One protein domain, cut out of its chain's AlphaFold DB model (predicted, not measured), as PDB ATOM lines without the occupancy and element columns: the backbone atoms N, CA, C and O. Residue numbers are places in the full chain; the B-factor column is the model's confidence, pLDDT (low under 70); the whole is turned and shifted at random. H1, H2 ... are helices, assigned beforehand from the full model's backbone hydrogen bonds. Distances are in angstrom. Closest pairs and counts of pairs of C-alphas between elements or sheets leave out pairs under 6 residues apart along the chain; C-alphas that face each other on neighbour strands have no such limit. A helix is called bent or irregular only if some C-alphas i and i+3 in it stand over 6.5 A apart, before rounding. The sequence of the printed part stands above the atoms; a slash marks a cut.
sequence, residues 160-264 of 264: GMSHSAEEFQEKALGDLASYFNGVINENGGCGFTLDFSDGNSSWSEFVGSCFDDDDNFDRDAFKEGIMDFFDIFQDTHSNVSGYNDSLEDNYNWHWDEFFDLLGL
ATOM      1  N   GLY A 160     135.439 161.582  97.740       65.69
ATOM      2  CA  GLY A 160     134.582 160.409  97.645       65.69
ATOM      3  C   GLY A 160     133.228 160.687  96.993       65.69
ATOM      4  O   GLY A 160     132.352 159.820  97.045       65.69
ATOM      5  N   MET A 161     133.020 161.878  96.417       66.50
ATOM      6  CA  MET A 161     131.793 162.214  95.690       66.50
ATOM      7  C   MET A 161     131.859 161.818  94.211       66.50
ATOM      8  O   MET A 161     130.816 161.566  93.609       66.50
ATOM      9  N   SER A 162     133.065 161.741  93.639       75.12
ATOM     10  CA  SER A 162     133.339 161.211  92.295       75.12
ATOM     11  C   SER A 162     134.469 160.182  92.346       75.12
ATOM     12  O   SER A 162     135.522 160.356  91.734       75.12
ATOM     13  N   HIS A 163     134.254 159.096  93.082       82.44
ATOM     14  CA  HIS A 163     135.240 158.041  93.272       82.44
ATOM     15  C   HIS A 163     135.689 157.407  91.946       82.44
ATOM     16  O   HIS A 163     136.876 157.154  91.757       82.44
ATOM     17  N   SER A 164     134.792 157.230  90.969       85.44
ATOM     18  CA  SER A 164     135.214 156.780  89.634       85.44
ATOM     19  C   SER A 164     136.143 157.770  88.932       85.44
ATOM     20  O   SER A 164     137.046 157.335  88.223       85.44
ATOM     21  N   ALA A 165     135.961 159.081  89.125       88.19
ATOM     22  CA  ALA A 165     136.830 160.106  88.547       88.19
ATOM     23  C   ALA A 165     138.215 160.109  89.207       88.19
ATOM     24  O   ALA A 165     139.224 160.147  88.504       88.19
ATOM     25  N   GLU A 166     138.255 159.989  90.536       89.44
ATOM     26  CA  GLU A 166     139.487 159.865  91.323       89.44
ATOM     27  C   GLU A 166     140.338 158.682  90.831       89.44
ATOM     28  O   GLU A 166     141.517 158.837  90.507       89.44
ATOM     29  N   GLU A 167     139.711 157.514  90.705       88.62
ATOM     30  CA  GLU A 167     140.345 156.265  90.278       88.62
ATOM     31  C   GLU A 167     140.715 156.275  88.796       88.62
ATOM     32  O   GLU A 167     141.777 155.791  88.413       88.62
ATOM     33  N   PHE A 168     139.875 156.852  87.935       91.06
ATOM     34  CA  PHE A 168     140.202 156.998  86.521       91.06
ATOM     35  C   PHE A 168     141.425 157.895  86.319       91.06
ATOM     36  O   PHE A 168     142.326 157.545  85.557       91.06
ATOM     37  N   GLN A 169     141.481 159.032  87.017       93.06
ATOM     38  CA  GLN A 169     142.627 159.929  86.964       93.06
ATOM     39  C   GLN A 169     143.905 159.250  87.454       93.06
ATOM     40  O   GLN A 169     144.941 159.386  86.800       93.06
ATOM     41  N   GLU A 170     143.840 158.528  88.575       92.44
ATOM     42  CA  GLU A 170     144.964 157.734  89.072       92.44
ATOM     43  C   GLU A 170     145.476 156.794  87.983       92.44
ATOM     44  O   GLU A 170     146.667 156.813  87.662       92.44
ATOM     45  N   LYS A 171     144.570 156.051  87.336       88.44
ATOM     46  CA  LYS A 171     144.953 155.082  86.308       88.44
ATOM     47  C   LYS A 171     145.539 155.735  85.074       88.44
ATOM     48  O   LYS A 171     146.573 155.281  84.589       88.44
ATOM     49  N   ALA A 172     144.928 156.821  84.610       91.50
ATOM     50  CA  ALA A 172     145.400 157.586  83.468       91.50
ATOM     51  C   ALA A 172     146.809 158.152  83.700       91.50
ATOM     52  O   ALA A 172     147.682 158.005  82.845       91.50
ATOM     53  N   LEU A 173     147.054 158.762  84.864       92.44
ATOM     54  CA  LEU A 173     148.349 159.355  85.209       92.44
ATOM     55  C   LEU A 173     149.415 158.297  85.502       92.44
ATOM     56  O   LEU A 173     150.562 158.463  85.088       92.44
ATOM     57  N   GLY A 174     149.049 157.205  86.174       87.12
ATOM     58  CA  GLY A 174     149.938 156.070  86.405       87.12
ATOM     59  C   GLY A 174     150.372 155.418  85.092       87.12
ATOM     60  O   GLY A 174     151.561 155.172  84.887       87.12
ATOM     61  N   ASP A 175     149.436 155.198  84.166       86.12
ATOM     62  CA  ASP A 175     149.719 154.675  82.824       86.12
ATOM     63  C   ASP A 175     150.586 155.648  82.004       86.12
ATOM     64  O   ASP A 175     151.554 155.220  81.376       86.12
ATOM     65  N   LEU A 176     150.296 156.953  82.055       88.06
ATOM     66  CA  LEU A 176     151.073 157.993  81.372       88.06
ATOM     67  C   LEU A 176     152.520 158.064  81.887       88.06
ATOM     68  O   LEU A 176     153.464 158.068  81.096       88.06
ATOM     69  N   ALA A 177     152.714 158.061  83.207       84.31
ATOM     70  CA  ALA A 177     154.041 158.051  83.817       84.31
ATOM     71  C   ALA A 177     154.805 156.752  83.512       84.31
ATOM     72  O   ALA A 177     156.013 156.775  83.272       84.31
ATOM     73  N   SER A 178     154.095 155.620  83.468       78.69
ATOM     74  CA  SER A 178     154.665 154.328  83.067       78.69
ATOM     75  C   SER A 178     155.120 154.339  81.616       78.69
ATOM     76  O   SER A 178     156.185 153.812  81.312       78.69
ATOM     77  N   TYR A 179     154.337 154.945  80.722       77.12
ATOM     78  CA  TYR A 179     154.703 155.100  79.321       77.12
ATOM     79  C   TYR A 179     155.946 155.975  79.171       77.12
ATOM     80  O   TYR A 179     156.914 155.549  78.547       77.12
ATOM     81  N   PHE A 180     155.962 157.141  79.821       74.12
ATOM     82  CA  PHE A 180     157.114 158.041  79.826       74.12
ATOM     83  C   PHE A 180     158.383 157.327  80.325       74.12
ATOM     84  O   PHE A 180     159.413 157.333  79.657       74.12
ATOM     85  N   ASN A 181     158.305 156.604  81.445       69.88
ATOM     86  CA  ASN A 181     159.448 155.854  81.974       69.88
ATOM     87  C   ASN A 181     159.836 154.626  81.128       69.88
ATOM     88  O   ASN A 181     161.018 154.306  81.016       69.88
ATOM     89  N   GLY A 182     158.871 153.922  80.539       62.94
ATOM     90  CA  GLY A 182     159.107 152.697  79.772       62.94
ATOM     91  C   GLY A 182     159.624 152.947  78.353       62.94
ATOM     92  O   GLY A 182     160.474 152.197  77.875       62.94
ATOM     93  N   VAL A 183     159.139 154.000  77.690       56.75
ATOM     94  CA  VAL A 183     159.499 154.346  76.306       56.75
ATOM     95  C   VAL A 183     160.756 155.210  76.248       56.75
ATOM     96  O   VAL A 183     161.608 154.959  75.401       56.75
ATOM     97  N   ILE A 184     160.927 156.157  77.177       54.09
ATOM     98  CA  ILE A 184     162.033 157.129  77.121       54.09
ATOM     99  C   ILE A 184     163.223 156.693  77.995       54.09
ATOM    100  O   ILE A 184     164.371 156.947  77.635       54.09
ATOM    101  N   ASN A 185     162.986 155.979  79.106       51.06
ATOM    102  CA  ASN A 185     164.045 155.559  80.045       51.06
ATOM    103  C   ASN A 185     164.410 154.052  79.979       51.06
ATOM    104  O   ASN A 185     165.135 153.569  80.849       51.06
ATOM    105  N   GLU A 186     163.938 153.308  78.965       50.59
ATOM    106  CA  GLU A 186     164.270 151.893  78.657       50.59
ATOM    107  C   GLU A 186     164.076 150.863  79.806       50.59
ATOM    108  O   GLU A 186     164.665 149.778  79.792       50.59
ATOM    109  N   ASN A 187     163.218 151.139  80.793       49.16
ATOM    110  CA  ASN A 187     163.027 150.281  81.974       49.16
ATOM    111  C   ASN A 187     161.815 149.329  81.886       49.16
ATOM    112  O   ASN A 187     160.946 149.347  82.750       49.16
ATOM    113  N   GLY A 188     161.796 148.420  80.904       37.84
ATOM    114  CA  GLY A 188     160.929 147.224  80.941       37.84
ATOM    115  C   GLY A 188     159.409 147.464  80.819       37.84
ATOM    116  O   GLY A 188     158.916 148.580  80.864       37.84
ATOM    117  N   GLY A 189     158.662 146.383  80.555       39.06
ATOM    118  CA  GLY A 189     157.319 146.419  79.953       39.06
ATOM    119  C   GLY A 189     156.186 147.043  80.782       39.06
ATOM    120  O   GLY A 189     156.062 146.810  81.981       39.06
ATOM    121  N   CYS A 190     155.312 147.762  80.074       43.19
ATOM    122  CA  CYS A 190     154.096 148.403  80.562       43.19
ATOM    123  C   CYS A 190     152.939 147.405  80.754       43.19
ATOM    124  O   CYS A 190     152.601 146.639  79.848       43.19
ATOM    125  N   GLY A 191     152.278 147.466  81.910       52.66
ATOM    126  CA  GLY A 191     150.877 147.074  82.031       52.66
ATOM    127  C   GLY A 191     150.043 148.345  81.978       52.66
ATOM    128  O   GLY A 191     150.080 149.124  82.924       52.66
ATOM    129  N   PHE A 192     149.342 148.582  80.876       57.06
ATOM    130  CA  PHE A 192     148.363 149.660  80.809       57.06
ATOM    131  C   PHE A 192     147.098 149.209  81.534       57.06
ATOM    132  O   PHE A 192     146.449 148.245  81.127       57.06
ATOM    133  N   THR A 193     146.766 149.881  82.629       63.12
ATOM    134  CA  THR A 193     145.591 149.555  83.449       63.12
ATOM    135  C   THR A 193     144.280 149.969  82.790       63.12
ATOM    136  O   THR A 193     143.235 149.405  83.113       63.12
ATOM    137  N   LEU A 194     144.343 150.892  81.826       68.38
ATOM    138  CA  LEU A 194     143.217 151.259  80.968       68.38
ATOM    139  C   LEU A 194     143.220 150.510  79.624       68.38
ATOM    140  O   LEU A 194     142.383 150.793  78.768       68.38
ATOM    141  N   ASP A 195     144.117 149.528  79.437       67.88
ATOM    142  CA  ASP A 195     144.091 148.672  78.251       67.88
ATOM    143  C   ASP A 195     143.141 147.483  78.424       67.88
ATOM    144  O   ASP A 195     143.498 146.401  78.896       67.88
ATOM    145  N   PHE A 196     141.872 147.726  78.104       65.62
ATOM    146  CA  PHE A 196     140.791 146.772  78.321       65.62
ATOM    147  C   PHE A 196     140.810 145.635  77.281       65.62
ATOM    148  O   PHE A 196     140.771 145.863  76.070       65.62
ATOM    149  N   SER A 197     140.807 144.385  77.766       53.38
ATOM    150  CA  SER A 197     141.006 143.143  76.994       53.38
ATOM    151  C   SER A 197     139.978 142.848  75.896       53.38
ATOM    152  O   SER A 197     140.167 141.917  75.111       53.38
ATOM    153  N   ASP A 198     138.904 143.629  75.811       50.88
ATOM    154  CA  ASP A 198     137.768 143.367  74.923       50.88
ATOM    155  C   ASP A 198     137.926 144.015  73.532       50.88
ATOM    156  O   ASP A 198     136.987 144.065  72.735       50.88
ATOM    157  N   GLY A 199     139.154 144.426  73.188       43.88
ATOM    158  CA  GLY A 199     139.583 144.667  71.807       43.88
ATOM    159  C   GLY A 199     139.269 146.053  71.246       43.88
ATOM    160  O   GLY A 199     139.294 146.216  70.028       43.88
ATOM    161  N   ASN A 200     138.974 147.029  72.107       48.44
ATOM    162  CA  ASN A 200     138.603 148.390  71.697       48.44
ATOM    163  C   ASN A 200     139.278 149.507  72.506       48.44
ATOM    164  O   ASN A 200     138.973 150.681  72.302       48.44
ATOM    165  N   SER A 201     140.184 149.166  73.420       60.22
ATOM    166  CA  SER A 201     141.016 150.165  74.068       60.22
ATOM    167  C   SER A 201     142.072 150.625  73.056       60.22
ATOM    168  O   SER A 201     143.058 149.948  72.785       60.22
ATOM    169  N   SER A 202     141.847 151.793  72.462       77.19
ATOM    170  CA  SER A 202     142.900 152.558  71.788       77.19
ATOM    171  C   SER A 202     143.751 153.316  72.811       77.19
ATOM    172  O   SER A 202     144.417 154.273  72.449       77.19
ATOM    173  N   TRP A 203     143.727 152.926  74.094       83.69
ATOM    174  CA  TRP A 203     144.350 153.684  75.176       83.69
ATOM    175  C   TRP A 203     145.855 153.832  74.972       83.69
ATOM    176  O   TRP A 203     146.373 154.942  74.972       83.69
ATOM    177  N   SER A 204     146.557 152.723  74.736       80.50
ATOM    178  CA  SER A 204     148.002 152.743  74.498       80.50
ATOM    179  C   SER A 204     148.372 153.518  73.225       80.50
ATOM    180  O   SER A 204     149.359 154.251  73.218       80.50
ATOM    181  N   GLU A 205     147.552 153.416  72.171       84.38
ATOM    182  CA  GLU A 205     147.696 154.206  70.940       84.38
ATOM    183  C   GLU A 205     147.446 155.702  71.186       84.38
ATOM    184  O   GLU A 205     148.185 156.539  70.672       84.38
ATOM    185  N   PHE A 206     146.448 156.042  72.003       89.25
ATOM    186  CA  PHE A 206     146.116 157.407  72.393       89.25
ATOM    187  C   PHE A 206     147.249 158.028  73.211       89.25
ATOM    188  O   PHE A 206     147.769 159.073  72.817       89.25
ATOM    189  N   VAL A 207     147.690 157.357  74.283       87.50
ATOM    190  CA  VAL A 207     148.827 157.800  75.105       87.50
ATOM    191  C   VAL A 207     150.049 158.014  74.222       87.50
ATOM    192  O   VAL A 207     150.647 159.082  74.282       87.50
ATOM    193  N   GLY A 208     150.373 157.061  73.341       85.38
ATOM    194  CA  GLY A 208     151.494 157.202  72.411       85.38
ATOM    195  C   GLY A 208     151.342 158.359  71.420       85.38
ATOM    196  O   GLY A 208     152.325 159.011  71.097       85.38
ATOM    197  N   SER A 209     150.123 158.669  70.972       88.94
ATOM    198  CA  SER A 209     149.875 159.807  70.074       88.94
ATOM    199  C   SER A 209     149.956 161.177  70.753       88.94
ATOM    200  O   SER A 209     149.979 162.191  70.060       88.94
ATOM    201  N   CYS A 210     150.019 161.210  72.088       91.56
ATOM    202  CA  CYS A 210     150.263 162.428  72.859       91.56
ATOM    203  C   CYS A 210     151.756 162.783  72.963       91.56
ATOM    204  O   CYS A 210     152.084 163.762  73.627       91.56
ATOM    205  N   PHE A 211     152.658 162.015  72.350       88.62
ATOM    206  CA  PHE A 211     154.085 162.327  72.289       88.62
ATOM    207  C   PHE A 211     154.499 162.600  70.843       88.62
ATOM    208  O   PHE A 211     154.067 161.901  69.923       88.62
ATOM    209  N   ASP A 212     155.302 163.643  70.632       86.31
ATOM    210  CA  ASP A 212     155.876 163.935  69.318       86.31
ATOM    211  C   ASP A 212     157.105 163.057  69.006       86.31
ATOM    212  O   ASP A 212     157.554 162.259  69.826       86.31
ATOM    213  N   ASP A 213     157.657 163.195  67.795       84.56
ATOM    214  CA  ASP A 213     158.835 162.427  67.349       84.56
ATOM    215  C   ASP A 213     160.107 162.709  68.186       84.56
ATOM    216  O   ASP A 213     161.086 161.970  68.070       84.56
ATOM    217  N   ASP A 214     160.110 163.783  68.985       83.44
ATOM    218  CA  ASP A 214     161.187 164.188  69.894       83.44
ATOM    219  C   ASP A 214     160.846 163.846  71.369       83.44
ATOM    220  O   ASP A 214     161.492 164.363  72.286       83.44
ATOM    221  N   ASP A 215     159.843 162.987  71.599       80.06
ATOM    222  CA  ASP A 215     159.340 162.543  72.906       80.06
ATOM    223  C   ASP A 215     158.783 163.673  73.803       80.06
ATOM    224  O   ASP A 215     158.674 163.523  75.026       80.06
ATOM    225  N   ASN A 216     158.389 164.817  73.228       87.81
ATOM    226  CA  ASN A 216     157.716 165.874  73.982       87.81
ATOM    227  C   ASN A 216     156.227 165.557  74.141       87.81
ATOM    228  O   ASN A 216     155.535 165.255  73.169       87.81
ATOM    229  N   PHE A 217     155.726 165.694  75.369       90.69
ATOM    230  CA  PHE A 217     154.319 165.481  75.690       90.69
ATOM    231  C   PHE A 217     153.440 166.668  75.264       90.69
ATOM    232  O   PHE A 217     153.642 167.806  75.699       90.69
ATOM    233  N   ASP A 218     152.419 166.399  74.451       94.38
ATOM    234  CA  ASP A 218     151.367 167.345  74.089       94.38
ATOM    235  C   ASP A 218     150.230 167.296  75.121       94.38
ATOM    236  O   ASP A 218     149.286 166.500  75.047       94.38
ATOM    237  N   ARG A 219     150.327 168.197  76.104       94.88
ATOM    238  CA  ARG A 219     149.334 168.352  77.175       94.88
ATOM    239  C   ARG A 219     147.932 168.634  76.643       94.88
ATOM    240  O   ARG A 219     146.955 168.199  77.254       94.88
ATOM    241  N   ASP A 220     147.811 169.400  75.559       94.75
ATOM    242  CA  ASP A 220     146.510 169.812  75.038       94.75
ATOM    243  C   ASP A 220     145.845 168.650  74.294       94.75
ATOM    244  O   ASP A 220     144.678 168.364  74.564       94.75
ATOM    245  N   ALA A 221     146.598 167.903  73.481       93.56
ATOM    246  CA  ALA A 221     146.103 166.681  72.844       93.56
ATOM    247  C   ALA A 221     145.601 165.655  73.876       93.56
ATOM    248  O   ALA A 221     144.518 165.084  73.710       93.56
ATOM    249  N   PHE A 222     146.335 165.469  74.980       94.31
ATOM    250  CA  PHE A 222     145.900 164.574  76.050       94.31
ATOM    251  C   PHE A 222     144.601 165.056  76.708       94.31
ATOM    252  O   PHE A 222     143.650 164.287  76.839       94.31
ATOM    253  N   LYS A 223     144.523 166.336  77.102       94.06
ATOM    254  CA  LYS A 223     143.325 166.905  77.749       94.06
ATOM    255  C   LYS A 223     142.091 166.855  76.848       94.06
ATOM    256  O   LYS A 223     140.984 166.699  77.360       94.06
ATOM    257  N   GLU A 224     142.265 166.990  75.534       92.31
ATOM    258  CA  GLU A 224     141.170 166.897  74.567       92.31
ATOM    259  C   GLU A 224     140.633 165.466  74.415       92.31
ATOM    260  O   GLU A 224     139.425 165.304  74.255       92.31
ATOM    261  N   GLY A 225     141.493 164.442  74.482       90.69
ATOM    262  CA  GLY A 225     141.099 163.049  74.234       90.69
ATOM    263  C   GLY A 225     140.817 162.199  75.477       90.69
ATOM    264  O   GLY A 225     140.071 161.228  75.391       90.69
ATOM    265  N   ILE A 226     141.368 162.546  76.646       91.38
ATOM    266  CA  ILE A 226     141.322 161.681  77.839       91.38
ATOM    267  C   ILE A 226     139.895 161.336  78.281       91.38
ATOM    268  O   ILE A 226     139.619 160.216  78.706       91.38
ATOM    269  N   MET A 227     138.958 162.273  78.135       89.88
ATOM    270  CA  MET A 227     137.588 162.082  78.608       89.88
ATOM    271  C   MET A 227     136.792 161.063  77.784       89.88
ATOM    272  O   MET A 227     135.835 160.499  78.311       89.88
ATOM    273  N   ASP A 228     137.217 160.750  76.556       88.88
ATOM    274  CA  ASP A 228     136.588 159.707  75.732       88.88
ATOM    275  C   ASP A 228     136.750 158.303  76.348       88.88
ATOM    276  O   ASP A 228     136.004 157.379  76.015       88.88
ATOM    277  N   PHE A 229     137.699 158.137  77.276       88.25
ATOM    278  CA  PHE A 229     137.967 156.873  77.964       88.25
ATOM    279  C   PHE A 229     137.235 156.732  79.300       88.25
ATOM    280  O   PHE A 229     137.196 155.627  79.843       88.25
ATOM    281  N   PHE A 230     136.635 157.803  79.830       88.06
ATOM    282  CA  PHE A 230     135.994 157.760  81.146       88.06
ATOM    283  C   PHE A 230     134.757 156.852  81.152       88.06
ATOM    284  O   PHE A 230     134.659 155.948  81.981       88.06
ATOM    285  N   ASP A 231     133.865 157.007  80.171       85.31
ATOM    286  CA  ASP A 231     132.677 156.152  80.039       85.31
ATOM    287  C   ASP A 231     133.074 154.678  79.821       85.31
ATOM    288  O   ASP A 231     132.481 153.769  80.401       85.31
ATOM    289  N   ILE A 232     134.137 154.433  79.041       85.31
ATOM    290  CA  ILE A 232     134.679 153.085  78.799       85.31
ATOM    291  C   ILE A 232     135.204 152.472  80.105       85.31
ATOM    292  O   ILE A 232     134.982 151.287  80.376       85.31
ATOM    293  N   PHE A 233     135.895 153.269  80.921       85.12
ATOM    294  CA  PHE A 233     136.384 152.852  82.228       85.12
ATOM    295  C   PHE A 233     135.234 152.453  83.159       85.12
ATOM    296  O   PHE A 233     135.303 151.374  83.758       85.12
ATOM    297  N   GLN A 234     134.176 153.267  83.236       85.25
ATOM    298  CA  GLN A 234     132.998 152.966  84.054       85.25
ATOM    299  C   GLN A 234     132.295 151.689  83.575       85.25
ATOM    300  O   GLN A 234     132.055 150.781  84.372       85.25
ATOM    301  N   ASP A 235     132.054 151.559  82.267       83.62
ATOM    302  CA  ASP A 235     131.421 150.375  81.674       83.62
ATOM    303  C   ASP A 235     132.206 149.089  81.988       83.62
ATOM    304  O   ASP A 235     131.630 148.067  82.390       83.62
ATOM    305  N   THR A 236     133.536 149.150  81.863       79.56
ATOM    306  CA  THR A 236     134.428 148.009  82.117       79.56
ATOM    307  C   THR A 236     134.450 147.609  83.594       79.56
ATOM    308  O   THR A 236     134.538 146.424  83.915       79.56
ATOM    309  N   HIS A 237     134.304 148.578  84.498       78.75
ATOM    310  CA  HIS A 237     134.275 148.362  85.945       78.75
ATOM    311  C   HIS A 237     132.860 148.459  86.525       78.75
ATOM    312  O   HIS A 237     132.670 148.760  87.706       78.75
ATOM    313  N   SER A 238     131.845 148.136  85.722       82.25
ATOM    314  CA  SER A 238     130.433 148.202  86.118       82.25
ATOM    315  C   SER A 238     130.069 147.333  87.331       82.25
ATOM    316  O   SER A 238     129.062 147.555  88.006       82.25
ATOM    317  N   ASN A 239     130.902 146.341  87.646       79.25
ATOM    318  CA  ASN A 239     130.775 145.462  88.805       79.25
ATOM    319  C   ASN A 239     131.604 145.901  90.028       79.25
ATOM    320  O   ASN A 239     131.501 145.256  91.075       79.25
ATOM    321  N   VAL A 240     132.412 146.958  89.919       75.75
ATOM    322  CA  VAL A 240     133.220 147.498  91.017       75.75
ATOM    323  C   VAL A 240     132.424 148.584  91.737       75.75
ATOM    324  O   VAL A 240     131.909 149.534  91.142       75.75
ATOM    325  N   SER A 241     132.273 148.418  93.052       75.94
ATOM    326  CA  SER A 241     131.554 149.388  93.875       75.94
ATOM    327  C   SER A 241     132.300 150.723  93.879       75.94
ATOM    328  O   SER A 241     133.506 150.743  94.077       75.94
ATOM    329  N   GLY A 242     131.577 151.822  93.650       74.25
ATOM    330  CA  GLY A 242     132.146 153.172  93.606       74.25
ATOM    331  C   GLY A 242     132.716 153.592  92.246       74.25
ATOM    332  O   GLY A 242     132.989 154.764  92.069       74.25
ATOM    333  N   TYR A 243     132.824 152.692  91.262       79.50
ATOM    334  CA  TYR A 243     133.363 153.020  89.928       79.50
ATOM    335  C   TYR A 243     132.277 153.420  88.906       79.50
ATOM    336  O   TYR A 243     132.542 153.533  87.716       79.50
ATOM    337  N   ASN A 244     131.038 153.610  89.365       79.31
ATOM    338  CA  ASN A 244     129.862 153.882  88.525       79.31
ATOM    339  C   ASN A 244     129.044 155.076  89.032       79.31
ATOM    340  O   ASN A 244     127.847 155.191  88.755       79.31
ATOM    341  N   ASP A 245     129.646 155.916  89.867       79.31
ATOM    342  CA  ASP A 245     129.051 157.180  90.268       79.31
ATOM    343  C   ASP A 245     129.086 158.191  89.116       79.31
ATOM    344  O   ASP A 245     129.848 158.082  88.160       79.31
ATOM    345  N   SER A 246     128.169 159.154  89.149       79.19
ATOM    346  CA  SER A 246     128.137 160.196  88.125       79.19
ATOM    347  C   SER A 246     129.295 161.161  88.342       79.19
ATOM    348  O   SER A 246     129.509 161.591  89.472       79.19
ATOM    349  N   LEU A 247     129.980 161.542  87.263       82.56
ATOM    350  CA  LEU A 247     130.963 162.620  87.308       82.56
ATOM    351  C   LEU A 247     130.289 163.916  87.761       82.56
ATOM    352  O   LEU A 247     129.276 164.329  87.189       82.56
ATOM    353  N   GLU A 248     130.855 164.571  88.768       78.56
ATOM    354  CA  GLU A 248     130.393 165.890  89.178       78.56
ATOM    355  C   GLU A 248     130.624 166.950  88.094       78.56
ATOM    356  O   GLU A 248     131.710 167.063  87.524       78.56
ATOM    357  N   ASP A 249     129.626 167.815  87.883       76.81
ATOM    358  CA  ASP A 249     129.681 168.917  86.909       76.81
ATOM    359  C   ASP A 249     130.873 169.874  87.135       76.81
ATOM    360  O   ASP A 249     131.279 170.602  86.227       76.81
ATOM    361  N   ASN A 250     131.407 169.918  88.359       79.69
ATOM    362  CA  ASN A 250     132.505 170.788  88.776       79.69
ATOM    363  C   ASN A 250     133.746 170.020  89.251       79.69
ATOM    364  O   ASN A 250     134.568 170.622  89.950       79.69
ATOM    365  N   TYR A 251     133.884 168.736  88.901       83.56
ATOM    366  CA  TYR A 251     135.085 167.975  89.230       83.56
ATOM    367  C   TYR A 251     136.312 168.649  88.610       83.56
ATOM    368  O   TYR A 251     136.377 168.872  87.395       83.56
ATOM    369  N   ASN A 252     137.281 169.012  89.449       88.94
ATOM    370  CA  ASN A 252     138.508 169.637  88.985       88.94
ATOM    371  C   ASN A 252     139.610 168.592  88.854       88.94
ATOM    372  O   ASN A 252     140.176 168.137  89.846       88.94
ATOM    373  N   TRP A 253     139.927 168.261  87.607       90.88
ATOM    374  CA  TRP A 253     140.950 167.280  87.285       90.88
ATOM    375  C   TRP A 253     142.376 167.767  87.567       90.88
ATOM    376  O   TRP A 253     143.265 166.940  87.663       90.88
ATOM    377  N   HIS A 254     142.653 169.071  87.685       93.56
ATOM    378  CA  HIS A 254     144.024 169.550  87.957       93.56
ATOM    379  C   HIS A 254     145.108 168.948  87.025       93.56
ATOM    380  O   HIS A 254     146.229 168.651  87.446       93.56
ATOM    381  N   TRP A 255     144.762 168.704  85.750       94.56
ATOM    382  CA  TRP A 255     145.633 167.988  84.810       94.56
ATOM    383  C   TRP A 255     147.004 168.646  84.664       94.56
ATOM    384  O   TRP A 255     148.024 167.963  84.697       94.56
ATOM    385  N   ASP A 256     147.033 169.974  84.542       95.50
ATOM    386  CA  ASP A 256     148.279 170.711  84.346       95.50
ATOM    387  C   ASP A 256     149.190 170.621  85.585       95.50
ATOM    388  O   ASP A 256     150.405 170.484  85.438       95.50
ATOM    389  N   GLU A 257     148.625 170.623  86.797       95.50
ATOM    390  CA  GLU A 257     149.379 170.419  88.034       95.50
ATOM    391  C   GLU A 257     149.983 169.012  88.113       95.50
ATOM    392  O   GLU A 257     151.131 168.856  88.538       95.50
ATOM    393  N   PHE A 258     149.251 167.987  87.668       95.50
ATOM    394  CA  PHE A 258     149.779 166.627  87.592       95.50
ATOM    395  C   PHE A 258     150.879 166.479  86.543       95.50
ATOM    396  O   PHE A 258     151.912 165.880  86.841       95.50
ATOM    397  N   PHE A 259     150.719 167.059  85.351       94.50
ATOM    398  CA  PHE A 259     151.775 167.050  84.334       94.50
ATOM    399  C   PHE A 259     153.040 167.727  84.854       94.50
ATOM    400  O   PHE A 259     154.130 167.162  84.763       94.50
ATOM    401  N   ASP A 260     152.888 168.880  85.510       93.69
ATOM    402  CA  ASP A 260     154.004 169.569  86.139       93.69
ATOM    403  C   ASP A 260     154.704 168.686  87.176       93.69
ATOM    404  O   ASP A 260     155.934 168.672  87.185       93.69
ATOM    405  N   LEU A 261     153.963 167.975  88.034       92.31
ATOM    406  CA  LEU A 261     154.511 167.060  89.044       92.31
ATOM    407  C   LEU A 261     155.254 165.870  88.424       92.31
ATOM    408  O   LEU A 261     156.314 165.488  88.923       92.31
ATOM    409  N   LEU A 262     154.722 165.309  87.338       90.12
ATOM    410  CA  LEU A 262     155.337 164.200  86.610       90.12
ATOM    411  C   LEU A 262     156.555 164.634  85.780       90.12
ATOM    412  O   LEU A 262     157.366 163.790  85.408       90.12
ATOM    413  N   GLY A 263     156.725 165.938  85.542       87.75
ATOM    414  CA  GLY A 263     157.803 166.475  84.707       87.75
ATOM    415  C   GLY A 263     157.504 166.413  83.207       87.75
ATOM    416  O   GLY A 263     158.443 166.451  82.413       87.75
ATOM    417  N   LEU A 264     156.219 166.317  82.856       86.25
ATOM    418  CA  LEU A 264     155.671 166.412  81.500       86.25
ATOM    419  C   LEU A 264     155.305 167.866  81.163       86.25
ATOM    420  O   LEU A 264     155.602 168.755  81.991       86.25
TER     421      LEU A 264
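Overview. This is residues 160 to 264 of the 264 residues of the protein "Conserved domain protein" of Prevotella sp. CAG:1320 (UniProt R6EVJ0). The long helix H1 crosses over one side of a layer made by the short H2 and the kinked H3, with the short H4 near the start of H3. Long loops join H1 to H2 and H3 to H4. The printed part has 105 residues, all helix in class, with helices H1, H2, H3, H4 in chain order; it is compact, radius of gyration of the C-alphas 13.9 A, spanning 38 by 30 by 21 A.

Arrangement. H1, residues 163 to 184, touches H3, residues 219 to 236, at a steep tilt of 55 degrees; their closest C-alphas, Phe 168 and Phe 230, are 6.9 A apart. H2, residues 203 to 209, and H3 form a helical hairpin, closest C-alphas Val 207 and Phe 222, 7.4 A. H4, residues 255 to 262, is apart from H2. Every O i to N i+4 pair is within hydrogen-bond range in H1, H2 and H4, and 8 of 14 in H3.

Along the chain. H1, 31.3 A long, begins at C-alpha 163 (135.240, 158.041, 93.272). H3, 25.7 A, is irregular: C-alphas 224 and 227 are 7.2 A apart. H4 ends at C-alpha 262 (155.337, 164.200, 86.610).

Size, cuts and confidence. The printed part has no cut. Residues 160 to 161 and 181 to 201 have pLDDT under 70.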